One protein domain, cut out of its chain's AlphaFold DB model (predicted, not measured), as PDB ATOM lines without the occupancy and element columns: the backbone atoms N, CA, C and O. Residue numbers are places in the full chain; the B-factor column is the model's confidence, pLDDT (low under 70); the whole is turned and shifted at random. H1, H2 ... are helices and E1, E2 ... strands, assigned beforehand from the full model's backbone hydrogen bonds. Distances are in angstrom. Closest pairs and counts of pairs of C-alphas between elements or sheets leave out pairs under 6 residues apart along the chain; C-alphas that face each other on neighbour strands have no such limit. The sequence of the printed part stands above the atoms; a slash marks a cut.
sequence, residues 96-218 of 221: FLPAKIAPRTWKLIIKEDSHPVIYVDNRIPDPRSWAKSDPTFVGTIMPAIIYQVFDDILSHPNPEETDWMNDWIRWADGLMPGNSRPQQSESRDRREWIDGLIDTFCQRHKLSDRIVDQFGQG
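This is residues 96 to 218 of the 221 residues of an uncharacterized protein of Rhizobium radiobacter (UniProt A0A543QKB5). Look for one long helix, H2, through the middle, with a small, strongly twisted three-stranded sheet over one side of it and H4 and then H5 along its other side. H1 stands near one end of H2, joined to it at a corner, and H3 near the other end, reaching from the sheet to H4. The printed part has 123 residues, with three named strands and then five named helices; the sheet's order is E1, E3, E2, mixed, and the class is mixed, helices and strands. The whole is compact, with a radius of gyration of the C-alphas of 15.7 A and spans of 45 by 32 by 23 A.

Start at E1, residues 96 to 99, parallel to E3, residues 114 to 121; N 97 and O 118 are 2.8 A apart, within hydrogen-bond range. E2, residues 106 to 111, is antiparallel to E3 and forms a hairpin with it; see N 109 and O 117 at 2.8 A. Next, H1, residues 127 to 133, is on the sheet at a height of 8.9 A. H2, residues 135 to 155, is on the same face at a height of 9.7 A and runs along the strands, at 22 degrees to E2 on the local plane; the closest C-alphas of E2 and H2 are those of Leu 108 and Ile 145, 7.1 A apart. H1 and H2 touch only at the corner, closest at the C-alphas of Ala 131 and Phe 137, 5.9 A. H3, residues 163 to 175, is on the sheet too, with the C-alphas of His 115 and Trp 164 closest to E3 at 5.1 A; these are two layers, helices H1, H2 and H3 on one face of a sheet. H2 is the hub: it touches H4, residues 187 to 205, at the C-alphas of Pro 143 and Ile 198, 5.8 A, opposite ways at a shallow tilt of 33 degrees, only just short of steep. With residues 135 to 139 alone it touches H5, residues 207 to 216, closest at Gly 139 and Leu 207, C-alphas 4.9 A apart. Residues 172 to 175 of H3 touch H4. In H1, H3, H4 and H5 every O i to N i+4 pair is within hydrogen-bond range; in H2, 15 of 17.

Find C-alpha 96 at (18.808, -32.203, -25.565), where E1 begins. E3 is 20.9 A long. H2 starts at C-alpha 135, (25.916, -32.938, -11.785), and runs 30.1 A, with a kink of 32 degrees near residue 142; H4 runs 27.2 A. H5 ends at C-alpha 216, (34.388, -32.725, -2.082).

The C-alphas farthest apart, of Asn 158 and Gly 218, are 47.7 A apart. The printed part has no cut; the link from H3 to H4, 11 residues, is long. Look for pLDDT under 70 at residues 184 to 185 and 217 to 218.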
ATOM      1  N   PHE A  96      17.449 -32.757 -25.570       82.69
ATOM      2  CA  PHE A  96      18.808 -32.203 -25.565       82.69
ATOM      3  C   PHE A  96      19.457 -32.424 -26.924       82.69
ATOM      4  O   PHE A  96      19.586 -33.571 -27.364       82.69
ATOM      5  N   LEU A  97      19.898 -31.350 -27.578       83.44
ATOM      6  CA  LEU A  97      20.479 -31.398 -28.915       83.44
ATOM      7  C   LEU A  97      21.805 -30.635 -29.006       83.44
ATOM      8  O   LEU A  97      21.901 -29.521 -28.499       83.44
ATOM      9  N   PRO A  98      22.812 -31.177 -29.709       83.25
ATOM     10  CA  PRO A  98      24.001 -30.417 -30.069       83.25
ATOM     11  C   PRO A  98      23.660 -29.320 -31.083       83.25
ATOM     12  O   PRO A  98      22.956 -29.580 -32.057       83.25
ATOM     13  N   ALA A  99      24.210 -28.118 -30.912       83.75
ATOM     14  CA  ALA A  99      24.158 -27.060 -31.921       83.75
ATOM     15  C   ALA A  99      25.341 -26.086 -31.813       83.75
ATOM     16  O   ALA A  99      26.010 -25.995 -30.788       83.75
ATOM     17  N   LYS A 100      25.591 -25.319 -32.880       92.81
ATOM     18  CA  LYS A 100      26.588 -24.235 -32.891       92.81
ATOM     19  C   LYS A 100      25.977 -22.974 -32.273       92.81
ATOM     20  O   LYS A 100      25.405 -22.159 -32.990       92.81
ATOM     21  N   ILE A 101      26.055 -22.837 -30.949       94.12
ATOM     22  CA  ILE A 101      25.384 -21.754 -30.194       94.12
ATOM     23  C   ILE A 101      26.338 -20.830 -29.423       94.12
ATOM     24  O   ILE A 101      25.889 -19.972 -28.657       94.12
ATOM     25  N   ALA A 102      27.642 -20.959 -29.667       93.12
ATOM     26  CA  ALA A 102      28.672 -20.043 -29.199       93.12
ATOM     27  C   ALA A 102      28.251 -18.562 -29.362       93.12
ATOM     28  O   ALA A 102      27.699 -18.198 -30.403       93.12
ATOM     29  N   PRO A 103      28.514 -17.687 -28.372       94.44
ATOM     30  CA  PRO A 103      29.315 -17.925 -27.169       94.44
ATOM     31  C   PRO A 103      28.549 -18.588 -26.008       94.44
ATOM     32  O   PRO A 103      29.124 -18.752 -24.936       94.44
ATOM     33  N   ARG A 104      27.275 -18.970 -26.182       94.31
ATOM     34  CA  ARG A 104      26.496 -19.642 -25.128       94.31
ATOM     35  C   ARG A 104      26.842 -21.129 -25.060       94.31
ATOM     36  O   ARG A 104      27.089 -21.748 -26.087       94.31
ATOM     37  N   THR A 105      26.814 -21.699 -23.859       93.75
ATOM     38  CA  THR A 105      26.996 -23.144 -23.633       93.75
ATOM     39  C   THR A 105      25.690 -23.921 -23.770       93.75
ATOM     40  O   THR A 105      25.706 -25.075 -24.191       93.75
ATOM     41  N   TRP A 106      24.558 -23.280 -23.472       95.38
ATOM     42  CA  TRP A 106      23.225 -23.836 -23.663       95.38
ATOM     43  C   TRP A 106      22.202 -22.759 -24.046       95.38
ATOM     44  O   TRP A 106      22.413 -21.559 -23.836       95.38
ATOM     45  N   LYS A 107      21.084 -23.186 -24.636       95.19
ATOM     46  CA  LYS A 107      19.937 -22.334 -24.957       95.19
ATOM     47  C   LYS A 107      18.650 -23.153 -24.940       95.19
ATOM     48  O   LYS A 107      18.531 -24.110 -25.699       95.19
ATOM     49  N   LEU A 108      17.682 -22.734 -24.131       95.62
ATOM     50  CA  LEU A 108      16.317 -23.253 -24.182       95.62
ATOM     51  C   LEU A 108      15.547 -22.596 -25.334       95.62
ATOM     52  O   LEU A 108      15.622 -21.382 -25.533       95.62
ATOM     53  N   ILE A 109      14.826 -23.408 -26.097       93.50
ATOM     54  CA  ILE A 109      13.892 -22.986 -27.135       93.50
ATOM     55  C   ILE A 109      12.532 -23.584 -26.808       93.50
ATOM     56  O   ILE A 109      12.383 -24.806 -26.770       93.50
ATOM     57  N   ILE A 110      11.554 -22.708 -26.610       91.50
ATOM     58  CA  ILE A 110      10.142 -23.052 -26.460       91.50
ATOM     59  C   ILE A 110       9.433 -22.575 -27.729       91.50
ATOM     60  O   ILE A 110       9.712 -21.484 -28.232       91.50
ATOM     61  N   LYS A 111       8.585 -23.431 -28.295       86.44
ATOM     62  CA  LYS A 111       7.747 -23.133 -29.461       86.44
ATOM     63  C   LYS A 111       6.317 -23.539 -29.118       86.44
ATOM     64  O   LYS A 111       6.125 -24.455 -28.329       86.44
ATOM     65  N   GLU A 112       5.350 -22.912 -29.771       78.50
ATOM     66  CA  GLU A 112       3.917 -23.112 -29.518       78.50
ATOM     67  C   GLU A 112       3.493 -24.593 -29.626       78.50
ATOM     68  O   GLU A 112       2.910 -25.138 -28.694       78.50
ATOM     69  N   ASP A 113       3.927 -25.291 -30.683       77.62
ATOM     70  CA  ASP A 113       3.429 -26.636 -31.023       77.62
ATOM     71  C   ASP A 113       4.409 -27.791 -30.728       77.62
ATOM     72  O   ASP A 113       4.272 -28.897 -31.262       77.62
ATOM     73  N   SER A 114       5.461 -27.575 -29.931       78.75
ATOM     74  CA  SER A 114       6.465 -28.621 -29.690       78.75
ATOM     75  C   SER A 114       7.076 -28.563 -28.300       78.75
ATOM     76  O   SER A 114       7.298 -27.479 -27.772       78.75
ATOM     77  N   HIS A 115       7.458 -29.731 -27.773       85.38
ATOM     78  CA  HIS A 115       8.190 -29.822 -26.512       85.38
ATOM     79  C   HIS A 115       9.423 -28.908 -26.502       85.38
ATOM     80  O   HIS A 115      10.102 -28.791 -27.531       85.38
ATOM     81  N   PRO A 116       9.751 -28.314 -25.342       90.69
ATOM     82  CA  PRO A 116      10.949 -27.512 -25.189       90.69
ATOM     83  C   PRO A 116      12.214 -28.288 -25.568       90.69
ATOM     84  O   PRO A 116      12.381 -29.473 -25.254       90.69
ATOM     85  N   VAL A 117      13.131 -27.590 -26.233       89.56
ATOM     86  CA  VAL A 117      14.411 -28.136 -26.685       89.56
ATOM     87  C   VAL A 117      15.544 -27.336 -26.067       89.56
ATOM     88  O   VAL A 117      15.574 -26.109 -26.153       89.56
ATOM     89  N   ILE A 118      16.517 -28.034 -25.497       91.75
ATOM     90  CA  ILE A 118      17.781 -27.459 -25.058       91.75
ATOM     91  C   ILE A 118      18.820 -27.739 -26.118       91.75
ATOM     92  O   ILE A 118      19.206 -28.883 -26.360       91.75
ATOM     93  N   TYR A 119      19.315 -26.663 -26.705       92.19
ATOM     94  CA  TYR A 119      20.541 -26.712 -27.466       92.19
ATOM     95  C   TYR A 119      21.730 -26.614 -26.526       92.19
ATOM     96  O   TYR A 119      21.760 -25.747 -25.658       92.19
ATOM     97  N   VAL A 120      22.705 -27.488 -26.727       91.56
ATOM     98  CA  VAL A 120      23.986 -27.522 -26.025       91.56
ATOM     99  C   VAL A 120      25.077 -27.296 -27.061       91.56
ATOM    100  O   VAL A 120      25.005 -27.840 -28.167       91.56
ATOM    101  N   ASP A 121      26.062 -26.465 -26.734       94.31
ATOM    102  CA  ASP A 121      27.135 -26.142 -27.668       94.31
ATOM    103  C   ASP A 121      27.890 -27.411 -28.085       94.31
ATOM    104  O   ASP A 121      28.360 -28.183 -27.252       94.31
ATOM    105  N   ASN A 122      28.001 -27.639 -29.392       92.69
ATOM    106  CA  ASN A 122      28.593 -28.856 -29.938       92.69
ATOM    107  C   ASN A 122      30.126 -28.932 -29.821       92.69
ATOM    108  O   ASN A 122      30.706 -29.930 -30.244       92.69
ATOM    109  N   ARG A 123      30.786 -27.909 -29.261       93.06
ATOM    110  CA  ARG A 123      32.197 -27.974 -28.848       93.06
ATOM    111  C   ARG A 123      32.373 -28.714 -27.519       93.06
ATOM    112  O   ARG A 123      33.495 -29.091 -27.198       93.06
ATOM    113  N   ILE A 124      31.299 -28.912 -26.751       91.88
ATOM    114  CA  ILE A 124      31.310 -29.733 -25.535       91.88
ATOM    115  C   ILE A 124      31.329 -31.214 -25.956       91.88
ATOM    116  O   ILE A 124      30.485 -31.600 -26.768       91.88
ATOM    117  N   PRO A 125      32.258 -32.047 -25.444       89.00
ATOM    118  CA  PRO A 125      32.281 -33.482 -25.730       89.00
ATOM    119  C   PRO A 125      30.982 -34.175 -25.302       89.00
ATOM    120  O   PRO A 125      30.481 -33.918 -24.209       89.00
ATOM    121  N   ASP A 126      30.441 -35.043 -26.163       83.94
ATOM    122  CA  ASP A 126      29.173 -35.764 -25.954       83.94
ATOM    123  C   ASP A 126      28.067 -34.907 -25.307       83.94
ATOM    124  O   ASP A 126      27.522 -35.249 -24.252       83.94
ATOM    125  N   PRO A 127      27.673 -33.793 -25.948       81.44
ATOM    126  CA  PRO A 127      26.917 -32.717 -25.304       81.44
ATOM    127  C   PRO A 127      25.540 -33.172 -24.801       81.44
ATOM    128  O   PRO A 127      25.040 -32.659 -23.802       81.44
ATOM    129  N   ARG A 128      24.928 -34.166 -25.464       79.62
ATOM    130  CA  ARG A 128      23.655 -34.763 -25.025       79.62
ATOM    131  C   ARG A 128      23.806 -35.556 -23.732       79.62
ATOM    132  O   ARG A 128      22.942 -35.457 -22.867       79.62
ATOM    133  N   SER A 129      24.851 -36.376 -23.637       78.56
ATOM    134  CA  SER A 129      25.111 -37.207 -22.461       78.56
ATOM    135  C   SER A 129      25.543 -36.327 -21.301       78.56
ATOM    136  O   SER A 129      24.940 -36.397 -20.236       78.56
ATOM    137  N   TRP A 130      26.486 -35.415 -21.555       85.56
ATOM    138  CA  TRP A 130      26.958 -34.441 -20.578       85.56
ATOM    139  C   TRP A 130      25.800 -33.662 -19.944       85.56
ATOM    140  O   TRP A 130      25.635 -33.703 -18.731       85.56
ATOM    141  N   ALA A 131      24.911 -33.067 -20.744       86.62
ATOM    142  CA  ALA A 131      23.790 -32.288 -20.216       86.62
ATOM    143  C   ALA A 131      22.773 -33.106 -19.390       86.62
ATOM    144  O   ALA A 131      22.009 -32.537 -18.613       86.62
ATOM    145  N   LYS A 132      22.739 -34.435 -19.548       82.00
ATOM    146  CA  LYS A 132      21.831 -35.322 -18.803       82.00
ATOM    147  C   LYS A 132      22.440 -35.879 -17.521       82.00
ATOM    148  O   LYS A 132      21.689 -36.228 -16.613       82.00
ATOM    149  N   SER A 133      23.760 -36.035 -17.470       82.56
ATOM    150  CA  SER A 133      24.436 -36.761 -16.391       82.56
ATOM    151  C   SER A 133      25.400 -35.915 -15.570       82.56
ATOM    152  O   SER A 133      25.702 -36.300 -14.445       82.56
ATOM    153  N   ASP A 134      25.902 -34.804 -16.109       89.25
ATOM    154  CA  ASP A 134      26.837 -33.939 -15.398       89.25
ATOM    155  C   ASP A 134      26.134 -33.261 -14.206       89.25
ATOM    156  O   ASP A 134      25.146 -32.545 -14.411       89.25
ATOM    157  N   PRO A 135      26.599 -33.473 -12.960       88.69
ATOM    158  CA  PRO A 135      25.916 -32.938 -11.785       88.69
ATOM    159  C   PRO A 135      25.880 -31.412 -11.760       88.69
ATOM    160  O   PRO A 135      24.877 -30.838 -11.337       88.69
ATOM    161  N   THR A 136      26.933 -30.757 -12.256       91.12
ATOM    162  CA  THR A 136      27.005 -29.296 -12.320       91.12
ATOM    163  C   THR A 136      25.972 -28.757 -13.303       91.12
ATOM    164  O   THR A 136      25.193 -27.872 -12.946       91.12
ATOM    165  N   PHE A 137      25.893 -29.313 -14.514       91.31
ATOM    166  CA  PHE A 137      24.882 -28.917 -15.487       91.31
ATOM    167  C   PHE A 137      23.473 -29.186 -14.960       91.31
ATOM    168  O   PHE A 137      22.644 -28.281 -14.922       91.31
ATOM    169  N   VAL A 138      23.192 -30.411 -14.509       89.88
ATOM    170  CA  VAL A 138      21.848 -30.781 -14.054       89.88
ATOM    171  C   VAL A 138      21.429 -29.930 -12.856       89.88
ATOM    172  O   VAL A 138      20.323 -29.395 -12.850       89.88
ATOM    173  N   GLY A 139      22.298 -29.759 -11.859       90.31
ATOM    174  CA  GLY A 139      21.945 -29.044 -10.637       90.31
ATOM    175  C   GLY A 139      21.854 -27.524 -10.788       90.31
ATOM    176  O   GLY A 139      21.106 -26.904 -10.040       90.31
ATOM    177  N   THR A 140      22.538 -26.918 -11.765       91.06
ATOM    178  CA  THR A 140      22.475 -25.457 -11.984       91.06
ATOM    179  C   THR A 140      21.520 -25.045 -13.101       91.06
ATOM    180  O   THR A 140      20.908 -23.980 -13.026       91.06
ATOM    181  N   ILE A 141      21.361 -25.873 -14.137       94.06
ATOM    182  CA  ILE A 141      20.614 -25.505 -15.344       94.06
ATOM    183  C   ILE A 141      19.169 -26.007 -15.298       94.06
ATOM    184  O   ILE A 141      18.271 -25.281 -15.724       94.06
ATOM    185  N   MET A 142      18.896 -27.194 -14.737       92.38
ATOM    186  CA  MET A 142      17.520 -27.718 -14.668       92.38
ATOM    187  C   MET A 142      16.546 -26.817 -13.894       92.38
ATOM    188  O   MET A 142      15.454 -26.598 -14.418       92.38
ATOM    189  N   PRO A 143      16.904 -26.235 -12.731       94.88
ATOM    190  CA  PRO A 143      16.036 -25.271 -12.045       94.88
ATOM    191  C   PRO A 143      15.639 -24.091 -12.942       94.88
ATOM    192  O   PRO A 143      14.467 -23.734 -13.036       94.88
ATOM    193  N   ALA A 144      16.604 -23.538 -13.683       96.06
ATOM    194  CA  ALA A 144      16.372 -22.420 -14.593       96.06
ATOM    195  C   ALA A 144      15.504 -22.801 -15.805       96.06
ATOM    196  O   ALA A 144      14.768 -21.960 -16.325       96.06
ATOM    197  N   ILE A 145      15.590 -24.049 -16.274       95.56
ATOM    198  CA  ILE A 145      14.722 -24.566 -17.340       95.56
ATOM    199  C   ILE A 145      13.297 -24.731 -16.829       95.56
ATOM    200  O   ILE A 145      12.377 -24.258 -17.489       95.56
ATOM    201  N   ILE A 146      13.116 -25.366 -15.667       96.12
ATOM    202  CA  ILE A 146      11.795 -25.562 -15.052       96.12
ATOM    203  C   ILE A 146      11.119 -24.207 -14.861       96.12
ATOM    204  O   ILE A 146       9.970 -24.054 -15.269       96.12
ATOM    205  N   TYR A 147      11.850 -23.211 -14.349       96.81
ATOM    206  CA  TYR A 147      11.332 -21.853 -14.216       96.81
ATOM    207  C   TYR A 147      10.801 -21.311 -15.547       96.81
ATOM    208  O   TYR A 147       9.640 -20.934 -15.639       96.81
ATOM    209  N   GLN A 148      11.633 -21.296 -16.593       96.62
ATOM    210  CA  GLN A 148      11.258 -20.726 -17.893       96.62
ATOM    211  C   GLN A 148      10.095 -21.475 -18.552       96.62
ATOM    212  O   GLN A 148       9.229 -20.849 -19.153       96.62
ATOM    213  N   VAL A 149      10.069 -22.804 -18.435       96.25
ATOM    214  CA  VAL A 149       8.992 -23.631 -18.984       96.25
ATOM    215  C   VAL A 149       7.674 -23.352 -18.269       96.25
ATOM    216  O   VAL A 149       6.664 -23.140 -18.932       96.25
ATOM    217  N   PHE A 150       7.661 -23.310 -16.934       96.00
ATOM    218  CA  PHE A 150       6.424 -23.028 -16.204       96.00
ATOM    219  C   PHE A 150       5.998 -21.566 -16.274       96.00
ATOM    220  O   PHE A 150       4.800 -21.302 -16.251       96.00
ATOM    221  N   ASP A 151       6.927 -20.623 -16.415       94.44
ATOM    222  CA  ASP A 151       6.582 -19.223 -16.663       94.44
ATOM    223  C   ASP A 151       5.833 -19.064 -17.999       94.44
ATOM    224  O   ASP A 151       4.845 -18.331 -18.057       94.44
ATOM    225  N   ASP A 152       6.231 -19.816 -19.034       93.75
ATOM    226  CA  ASP A 152       5.533 -19.874 -20.326       93.75
ATOM    227  C   ASP A 152       4.166 -20.576 -20.208       93.75
ATOM    228  O   ASP A 152       3.141 -19.990 -20.558       93.75
ATOM    229  N   ILE A 153       4.116 -21.772 -19.601       94.19
ATOM    230  CA  ILE A 153       2.872 -22.541 -19.380       94.19
ATOM    231  C   ILE A 153       1.831 -21.718 -18.615       94.19
ATOM    232  O   ILE A 153       0.659 -21.697 -18.984       94.19
ATOM    233  N   LEU A 154       2.236 -21.050 -17.534       92.81
ATOM    234  CA  LEU A 154       1.330 -20.279 -16.678       92.81
ATOM    235  C   LEU A 154       0.963 -18.914 -17.279       92.81
ATOM    236  O   LEU A 154       0.048 -18.261 -16.780       92.81
ATOM    237  N   SER A 155       1.665 -18.477 -18.326       91.06
ATOM    238  CA  SER A 155       1.301 -17.292 -19.112       91.06
ATOM    239  C   SER A 155       0.412 -17.634 -20.313       91.06
ATOM    240  O   SER A 155      -0.188 -16.733 -20.901       91.06
ATOM    241  N   HIS A 156       0.311 -18.913 -20.680       91.06
ATOM    242  CA  HIS A 156      -0.529 -19.377 -21.776       91.06
ATOM    243  C   HIS A 156      -2.017 -19.391 -21.366       91.06
ATOM    244  O   HIS A 156      -2.332 -19.787 -20.243       91.06
ATOM    245  N   PRO A 157      -2.958 -18.984 -22.243       89.12
ATOM    246  CA  PRO A 157      -4.381 -18.920 -21.897       89.12
ATOM    247  C   PRO A 157      -5.023 -20.299 -21.679       89.12
ATOM    248  O   PRO A 157      -5.796 -20.452 -20.739       89.12
ATOM    249  N   ASN A 158      -4.677 -21.290 -22.511       90.31
ATOM    250  CA  ASN A 158      -5.244 -22.648 -22.476       90.31
ATOM    251  C   ASN A 158      -4.134 -23.721 -22.527       90.31
ATOM    252  O   ASN A 158      -4.015 -24.441 -23.520       90.31
ATOM    253  N   PRO A 159      -3.226 -23.801 -21.540       90.94
ATOM    254  CA  PRO A 159      -2.082 -24.716 -21.602       90.94
ATOM    255  C   PRO A 159      -2.485 -26.200 -21.638       90.94
ATOM    256  O   PRO A 159      -1.721 -27.042 -22.095       90.94
ATOM    257  N   GLU A 160      -3.682 -26.555 -21.179       90.12
ATOM    258  CA  GLU A 160      -4.192 -27.928 -21.202       90.12
ATOM    259  C   GLU A 160      -4.559 -28.403 -22.614       90.12
ATOM    260  O   GLU A 160      -4.585 -29.611 -22.859       90.12
ATOM    261  N   GLU A 161      -4.829 -27.468 -23.532       88.56
ATOM    262  CA  GLU A 161      -5.114 -27.744 -24.947       88.56
ATOM    263  C   GLU A 161      -3.829 -27.966 -25.764       88.56
ATOM    264  O   GLU A 161      -3.886 -28.487 -26.878       88.56
ATOM    265  N   THR A 162      -2.666 -27.624 -25.204       86.38
ATOM    266  CA  THR A 162      -1.358 -27.800 -25.839       86.38
ATOM    267  C   THR A 162      -0.673 -29.051 -25.288       86.38
ATOM    268  O   THR A 162      -0.237 -29.078 -24.138       86.38
ATOM    269  N   ASP A 163      -0.519 -30.085 -26.123       85.94
ATOM    270  CA  ASP A 163      -0.009 -31.410 -25.724       85.94
ATOM    271  C   ASP A 163       1.250 -31.359 -24.846       85.94
ATOM    272  O   ASP A 163       1.314 -32.006 -23.800       85.94
ATOM    273  N   TRP A 164       2.259 -30.584 -25.259       87.69
ATOM    274  CA  TRP A 164       3.522 -30.537 -24.526       87.69
ATOM    275  C   TRP A 164       3.366 -29.843 -23.171       87.69
ATOM    276  O   TRP A 164       3.941 -30.302 -22.189       87.69
ATOM    277  N   MET A 165       2.570 -28.776 -23.090       92.75
ATOM    278  CA  MET A 165       2.315 -28.068 -21.835       92.75
ATOM    279  C   MET A 165       1.541 -28.964 -20.864       92.75
ATOM    280  O   MET A 165       1.900 -29.053 -19.691       92.75
ATOM    281  N   ASN A 166       0.535 -29.689 -21.358       90.44
ATOM    282  CA  ASN A 166      -0.241 -30.645 -20.570       90.44
ATOM    283  C   ASN A 166       0.638 -31.774 -20.002       90.44
ATOM    284  O   ASN A 166       0.494 -32.151 -18.839       90.44
ATOM    285  N   ASP A 167       1.603 -32.275 -20.775       88.81
ATOM    286  CA  ASP A 167       2.571 -33.261 -20.284       88.81
ATOM    287  C   ASP A 167       3.432 -32.712 -19.128       88.81
ATOM    288  O   ASP A 167       3.654 -33.410 -18.134       88.81
ATOM    289  N   TRP A 168       3.878 -31.454 -19.216       94.25
ATOM    290  CA  TRP A 168       4.604 -30.785 -18.132       94.25
ATOM    291  C   TRP A 168       3.720 -30.529 -16.903       94.25
ATOM    292  O   TRP A 168       4.175 -30.739 -15.779       94.25
ATOM    293  N   ILE A 169       2.454 -30.147 -17.095       94.00
ATOM    294  CA  ILE A 169       1.481 -29.986 -16.003       94.00
ATOM    295  C   ILE A 169       1.297 -31.310 -15.258       94.00
ATOM    296  O   ILE A 169       1.463 -31.353 -14.042       94.00
ATOM    297  N   ARG A 170       1.062 -32.414 -15.978       91.25
ATOM    298  CA  ARG A 170       0.927 -33.753 -15.377       91.25
ATOM    299  C   ARG A 170       2.168 -34.172 -14.596       91.25
ATOM    300  O   ARG A 170       2.061 -34.833 -13.564       91.25
ATOM    301  N   TRP A 171       3.350 -33.802 -15.083       93.19
ATOM    302  CA  TRP A 171       4.598 -34.039 -14.365       93.19
ATOM    303  C   TRP A 171       4.683 -33.243 -13.062       93.19
ATOM    304  O   TRP A 171       5.035 -33.825 -12.035       93.19
ATOM    305  N   ALA A 172       4.319 -31.958 -13.076       94.62
ATOM    306  CA  ALA A 172       4.279 -31.143 -11.865       94.62
ATOM    307  C   ALA A 172       3.242 -31.664 -10.862       94.62
ATOM    308  O   ALA A 172       3.568 -31.793  -9.684       94.62
ATOM    309  N   ASP A 173       2.052 -32.055 -11.320       92.00
ATOM    310  CA  ASP A 173       1.005 -32.642 -10.472       92.00
ATOM    311  C   ASP A 173       1.476 -33.948  -9.808       92.00
ATOM    312  O   ASP A 173       1.189 -34.207  -8.639       92.00
ATOM    313  N   GLY A 174       2.241 -34.772 -10.532       90.75
ATOM    314  CA  GLY A 174       2.856 -35.983  -9.984       90.75
ATOM    315  C   GLY A 174       4.014 -35.713  -9.016       90.75
ATOM    316  O   GLY A 174       4.332 -36.562  -8.178       90.75
ATOM    317  N   LEU A 175       4.661 -34.550  -9.124       90.69
ATOM    318  CA  LEU A 175       5.762 -34.139  -8.255       90.69
ATOM    319  C   LEU A 175       5.267 -33.457  -6.972       90.69
ATOM    320  O   LEU A 175       5.817 -33.728  -5.905       90.69
ATOM    321  N   MET A 176       4.225 -32.629  -7.069       94.25
ATOM    322  CA  MET A 176       3.600 -31.901  -5.961       94.25
ATOM    323  C   MET A 176       2.104 -32.245  -5.830       94.25
ATOM    324  O   MET A 176       1.240 -31.393  -6.062       94.25
ATOM    325  N   PRO A 177       1.756 -33.487  -5.450       91.12
ATOM    326  CA  PRO A 177       0.363 -33.916  -5.394       91.12
ATOM    327  C   PRO A 177      -0.457 -33.051  -4.427       91.12
ATOM    328  O   PRO A 177      -0.110 -32.898  -3.258       91.12
ATOM    329  N   GLY A 178      -1.569 -32.504  -4.924       87.88
ATOM    330  CA  GLY A 178      -2.481 -31.652  -4.151       87.88
ATOM    331  C   GLY A 178      -2.076 -30.176  -4.065       87.88
ATOM    332  O   GLY A 178      -2.839 -29.387  -3.514       87.88
ATOM    333  N   ASN A 179      -0.927 -29.782  -4.624       89.19
ATOM    334  CA  ASN A 179      -0.523 -28.382  -4.710       89.19
ATOM    335  C   ASN A 179      -0.981 -27.774  -6.043       89.19
ATOM    336  O   ASN A 179      -0.250 -27.771  -7.036       89.19
ATOM    337  N   SER A 180      -2.223 -27.290  -6.065       86.62
ATOM    338  CA  SER A 180      -2.830 -26.718  -7.265       86.62
ATOM    339  C   SER A 180      -2.035 -25.526  -7.787       86.62
ATOM    340  O   SER A 180      -1.802 -24.554  -7.070       86.62
ATOM    341  N   ARG A 181      -1.682 -25.577  -9.073       89.00
ATOM    342  CA  ARG A 181      -1.119 -24.424  -9.777       89.00
ATOM    343  C   ARG A 181      -2.089 -23.244  -9.762       89.00
ATOM    344  O   ARG A 181      -3.305 -23.447  -9.860       89.00
ATOM    345  N   PRO A 182      -1.581 -22.014  -9.673       87.06
ATOM    346  CA  PRO A 182      -2.450 -20.869  -9.545       87.06
ATOM    347  C   PRO A 182      -3.108 -20.540 -10.895       87.06
ATOM    348  O   PRO A 182      -2.433 -20.370 -11.911       87.06
ATOM    349  N   GLN A 183      -4.439 -20.452 -10.914       71.62
ATOM    350  CA  GLN A 183      -5.208 -20.048 -12.094       71.62
ATOM    351  C   GLN A 183      -5.318 -18.522 -12.121       71.62
ATOM    352  O   GLN A 183      -5.845 -17.941 -11.180       71.62
ATOM    353  N   GLN A 184      -4.828 -17.874 -13.186       64.56
ATOM    354  CA  GLN A 184      -4.963 -16.419 -13.392       64.56
ATOM    355  C   GLN A 184      -4.512 -15.562 -12.189       64.56
ATOM    356  O   GLN A 184      -5.153 -14.575 -11.836       64.56
ATOM    357  N   SER A 185      -3.421 -15.955 -11.533       62.94
ATOM    358  CA  SER A 185      -2.910 -15.258 -10.348       62.94
ATOM    359  C   SER A 185      -1.975 -14.099 -10.685       62.94
ATOM    360  O   SER A 185      -1.426 -14.008 -11.787       62.94
ATOM    361  N   GLU A 186      -1.774 -13.210  -9.712       72.31
ATOM    362  CA  GLU A 186      -0.762 -12.166  -9.805       72.31
ATOM    363  C   GLU A 186       0.642 -12.771  -9.982       72.31
ATOM    364  O   GLU A 186       0.938 -13.885  -9.548       72.31
ATOM    365  N   SER A 187       1.556 -12.005 -10.586       78.56
ATOM    366  CA  SER A 187       2.928 -12.458 -10.888       78.56
ATOM    367  C   SER A 187       3.706 -13.025  -9.691       78.56
ATOM    368  O   SER A 187       4.660 -13.782  -9.880       78.56
ATOM    369  N   ARG A 188       3.314 -12.659  -8.464       84.88
ATOM    370  CA  ARG A 188       3.935 -13.120  -7.226       84.88
ATOM    371  C   ARG A 188       3.550 -14.559  -6.889       84.88
ATOM    372  O   ARG A 188       4.451 -15.372  -6.722       84.88
ATOM    373  N   ASP A 189       2.259 -14.877  -6.857       88.44
ATOM    374  CA  ASP A 189       1.767 -16.225  -6.540       88.44
ATOM    375  C   ASP A 189       2.291 -17.247  -7.558       88.44
ATOM    376  O   ASP A 189       2.701 -18.352  -7.204       88.44
ATOM    377  N   ARG A 190       2.360 -16.836  -8.834       91.56
ATOM    378  CA  ARG A 190       2.995 -17.617  -9.900       91.56
ATOM    379  C   ARG A 190       4.445 -17.958  -9.569       91.56
ATOM    380  O   ARG A 190       4.843 -19.111  -9.701       91.56
ATOM    381  N   ARG A 191       5.233 -16.962  -9.158       92.88
ATOM    382  CA  ARG A 191       6.649 -17.149  -8.828       92.88
ATOM    383  C   ARG A 191       6.821 -18.053  -7.614       92.88
ATOM    384  O   ARG A 191       7.589 -18.999  -7.695       92.88
ATOM    385  N   GLU A 192       6.072 -17.805  -6.544       94.25
ATOM    386  CA  GLU A 192       6.142 -18.606  -5.317       94.25
ATOM    387  C   GLU A 192       5.783 -20.080  -5.581       94.25
ATOM    388  O   GLU A 192       6.443 -20.983  -5.065       94.25
ATOM    389  N   TRP A 193       4.797 -20.346  -6.447       96.25
ATOM    390  CA  TRP A 193       4.463 -21.714  -6.848       96.25
ATOM    391  C   TRP A 193       5.567 -22.374  -7.692       96.25
ATOM    392  O   TRP A 193       5.908 -23.533  -7.447       96.25
ATOM    393  N   ILE A 194       6.154 -21.652  -8.657       96.81
ATOM    394  CA  ILE A 194       7.277 -22.158  -9.468       96.81
ATOM    395  C   ILE A 194       8.492 -22.457  -8.579       96.81
ATOM    396  O   ILE A 194       9.108 -23.512  -8.734       96.81
ATOM    397  N   ASP A 195       8.817 -21.571  -7.639       97.12
ATOM    398  CA  ASP A 195       9.923 -21.763  -6.698       97.12
ATOM    399  C   ASP A 195       9.688 -23.025  -5.847       97.12
ATOM    400  O   ASP A 195      10.566 -23.882  -5.757       97.12
ATOM    401  N   GLY A 196       8.466 -23.232  -5.337       97.50
ATOM    402  CA  GLY A 196       8.100 -24.456  -4.614       97.50
ATOM    403  C   GLY A 196       8.206 -25.739  -5.453       97.50
ATOM    404  O   GLY A 196       8.637 -26.787  -4.954       97.50
ATOM    405  N   LEU A 197       7.868 -25.670  -6.744       97.50
ATOM    406  CA  LEU A 197       8.049 -26.778  -7.686       97.50
ATOM    407  C   LEU A 197       9.530 -27.104  -7.903       97.50
ATOM    408  O   LEU A 197       9.918 -28.278  -7.885       97.50
ATOM    409  N   ILE A 198      10.359 -26.075  -8.081       97.56
ATOM    410  CA  ILE A 198      11.809 -26.207  -8.240       97.56
ATOM    411  C   ILE A 198      12.431 -26.804  -6.980       97.56
ATOM    412  O   ILE A 198      13.215 -27.747  -7.097       97.56
ATOM    413  N   ASP A 199      12.062 -26.324  -5.796       97.50
ATOM    414  CA  ASP A 199      12.571 -26.840  -4.524       97.50
ATOM    415  C   ASP A 199      12.212 -28.316  -4.344       97.50
ATOM    416  O   ASP A 199      13.080 -29.140  -4.041       97.50
ATOM    417  N   THR A 200      10.960 -28.686  -4.635       97.06
ATOM    418  CA  THR A 200      10.505 -30.082  -4.573       97.06
ATOM    419  C   THR A 200      11.296 -30.969  -5.537       97.06
ATOM    420  O   THR A 200      11.735 -32.065  -5.172       97.06
ATOM    421  N   PHE A 201      11.524 -30.500  -6.768       94.56
ATOM    422  CA  PHE A 201      12.350 -31.199  -7.750       94.56
ATOM    423  C   PHE A 201      13.792 -31.368  -7.252       94.56
ATOM    424  O   PHE A 201      14.319 -32.484  -7.220       94.56
ATOM    425  N   CYS A 202      14.420 -30.275  -6.820       94.81
ATOM    426  CA  CYS A 202      15.804 -30.264  -6.359       94.81
ATOM    427  C   CYS A 202      16.005 -31.190  -5.157       94.81
ATOM    428  O   CYS A 202      16.972 -31.955  -5.135       94.81
ATOM    429  N   GLN A 203      15.071 -31.176  -4.201       94.88
ATOM    430  CA  GLN A 203      15.086 -32.037  -3.022       94.88
ATOM    431  C   GLN A 203      14.926 -33.511  -3.401       94.88
ATOM    432  O   GLN A 203      15.725 -34.350  -2.977       94.88
ATOM    433  N   ARG A 204      13.939 -33.841  -4.244       91.88
ATOM    434  CA  ARG A 204      13.687 -35.220  -4.690       91.88
ATOM    435  C   ARG A 204      14.900 -35.834  -5.388       91.88
ATOM    436  O   ARG A 204      15.162 -37.026  -5.232       91.88
ATOM    437  N   HIS A 205      15.637 -35.028  -6.149       88.75
ATOM    438  CA  HIS A 205      16.806 -35.477  -6.905       88.75
ATOM    439  C   HIS A 205      18.146 -35.222  -6.202       88.75
ATOM    440  O   HIS A 205      19.179 -35.628  -6.740       88.75
ATOM    441  N   LYS A 206      18.139 -34.618  -5.003       92.38
ATOM    442  CA  LYS A 206      19.332 -34.268  -4.215       92.38
ATOM    443  C   LYS A 206      20.371 -33.487  -5.025       92.38
ATOM    444  O   LYS A 206      21.558 -33.801  -5.004       92.38
ATOM    445  N   LEU A 207      19.917 -32.512  -5.814       91.19
ATOM    446  CA  LEU A 207      20.787 -31.842  -6.788       91.19
ATOM    447  C   LEU A 207      21.944 -31.089  -6.123       91.19
ATOM    448  O   LEU A 207      23.071 -31.179  -6.601       91.19
ATOM    449  N   SER A 208      21.670 -30.414  -5.004       92.31
ATOM    450  CA  SER A 208      22.701 -29.731  -4.215       92.31
ATOM    451  C   SER A 208      23.742 -30.718  -3.683       92.31
ATOM    452  O   SER A 208      24.932 -30.507  -3.896       92.31
ATOM    453  N   ASP A 209      23.307 -31.817  -3.055       92.12
ATOM    454  CA  ASP A 209      24.209 -32.839  -2.504       92.12
ATOM    455  C   ASP A 209      25.138 -33.397  -3.587       92.12
ATOM    456  O   ASP A 209      26.345 -33.469  -3.394       92.12
ATOM    457  N   ARG A 210      24.600 -33.696  -4.777       89.12
ATOM    458  CA  ARG A 210      25.391 -34.213  -5.907       89.12
ATOM    459  C   ARG A 210      26.479 -33.246  -6.373       89.12
ATOM    460  O   ARG A 210      27.549 -33.698  -6.770       89.12
ATOM    461  N   ILE A 211      26.202 -31.941  -6.365       90.06
ATOM    462  CA  ILE A 211      27.202 -30.920  -6.702       90.06
ATOM    463  C   ILE A 211      28.266 -30.849  -5.600       90.06
ATOM    464  O   ILE A 211      29.457 -30.838  -5.902       90.06
ATOM    465  N   VAL A 212      27.856 -30.822  -4.329       91.06
ATOM    466  CA  VAL A 212      28.785 -30.771  -3.188       91.06
ATOM    467  C   VAL A 212      29.702 -31.994  -3.171       91.06
ATOM    468  O   VAL A 212      30.912 -31.834  -3.030       91.06
ATOM    469  N   ASP A 213      29.160 -33.192  -3.390       88.94
ATOM    470  CA  ASP A 213      29.928 -34.437  -3.461       88.94
ATOM    471  C   ASP A 213      30.961 -34.406  -4.598       88.94
ATOM    472  O   ASP A 213      32.092 -34.862  -4.426       88.94
ATOM    473  N   GLN A 214      30.600 -33.827  -5.750       86.31
ATOM    474  CA  GLN A 214      31.507 -33.667  -6.889       86.31
ATOM    475  C   GLN A 214      32.712 -32.780  -6.537       86.31
ATOM    476  O   GLN A 214      33.835 -33.098  -6.928       86.31
ATOM    477  N   PHE A 215      32.500 -31.694  -5.789       81.19
ATOM    478  CA  PHE A 215      33.589 -30.818  -5.345       81.19
ATOM    479  C   PHE A 215      34.383 -31.406  -4.171       81.19
ATOM    480  O   PHE A 215      35.604 -31.296  -4.157       81.19
ATOM    481  N   GLY A 216      33.729 -32.094  -3.232       72.44
ATOM    482  CA  GLY A 216      34.388 -32.725  -2.082       72.44
ATOM    483  C   GLY A 216      35.311 -33.894  -2.450       72.44
ATOM    484  O   GLY A 216      36.243 -34.198  -1.711       72.44
ATOM    485  N   GLN A 217      35.099 -34.532  -3.604       59.69
ATOM    486  CA  GLN A 217      36.005 -35.553  -4.151       59.69
ATOM    487  C   GLN A 217      37.225 -34.962  -4.883       59.69
ATOM    488  O   GLN A 217      38.170 -35.695  -5.168       59.69
ATOM    489  N   GLY A 218      37.224 -33.657  -5.177       54.62
ATOM    490  CA  GLY A 218      38.308 -32.960  -5.880       54.62
ATOM    491  C   GLY A 218      39.481 -32.522  -4.996       54.62
ATOM    492  O   GLY A 218      40.533 -32.196  -5.533       54.62
TER     493      GLY A 218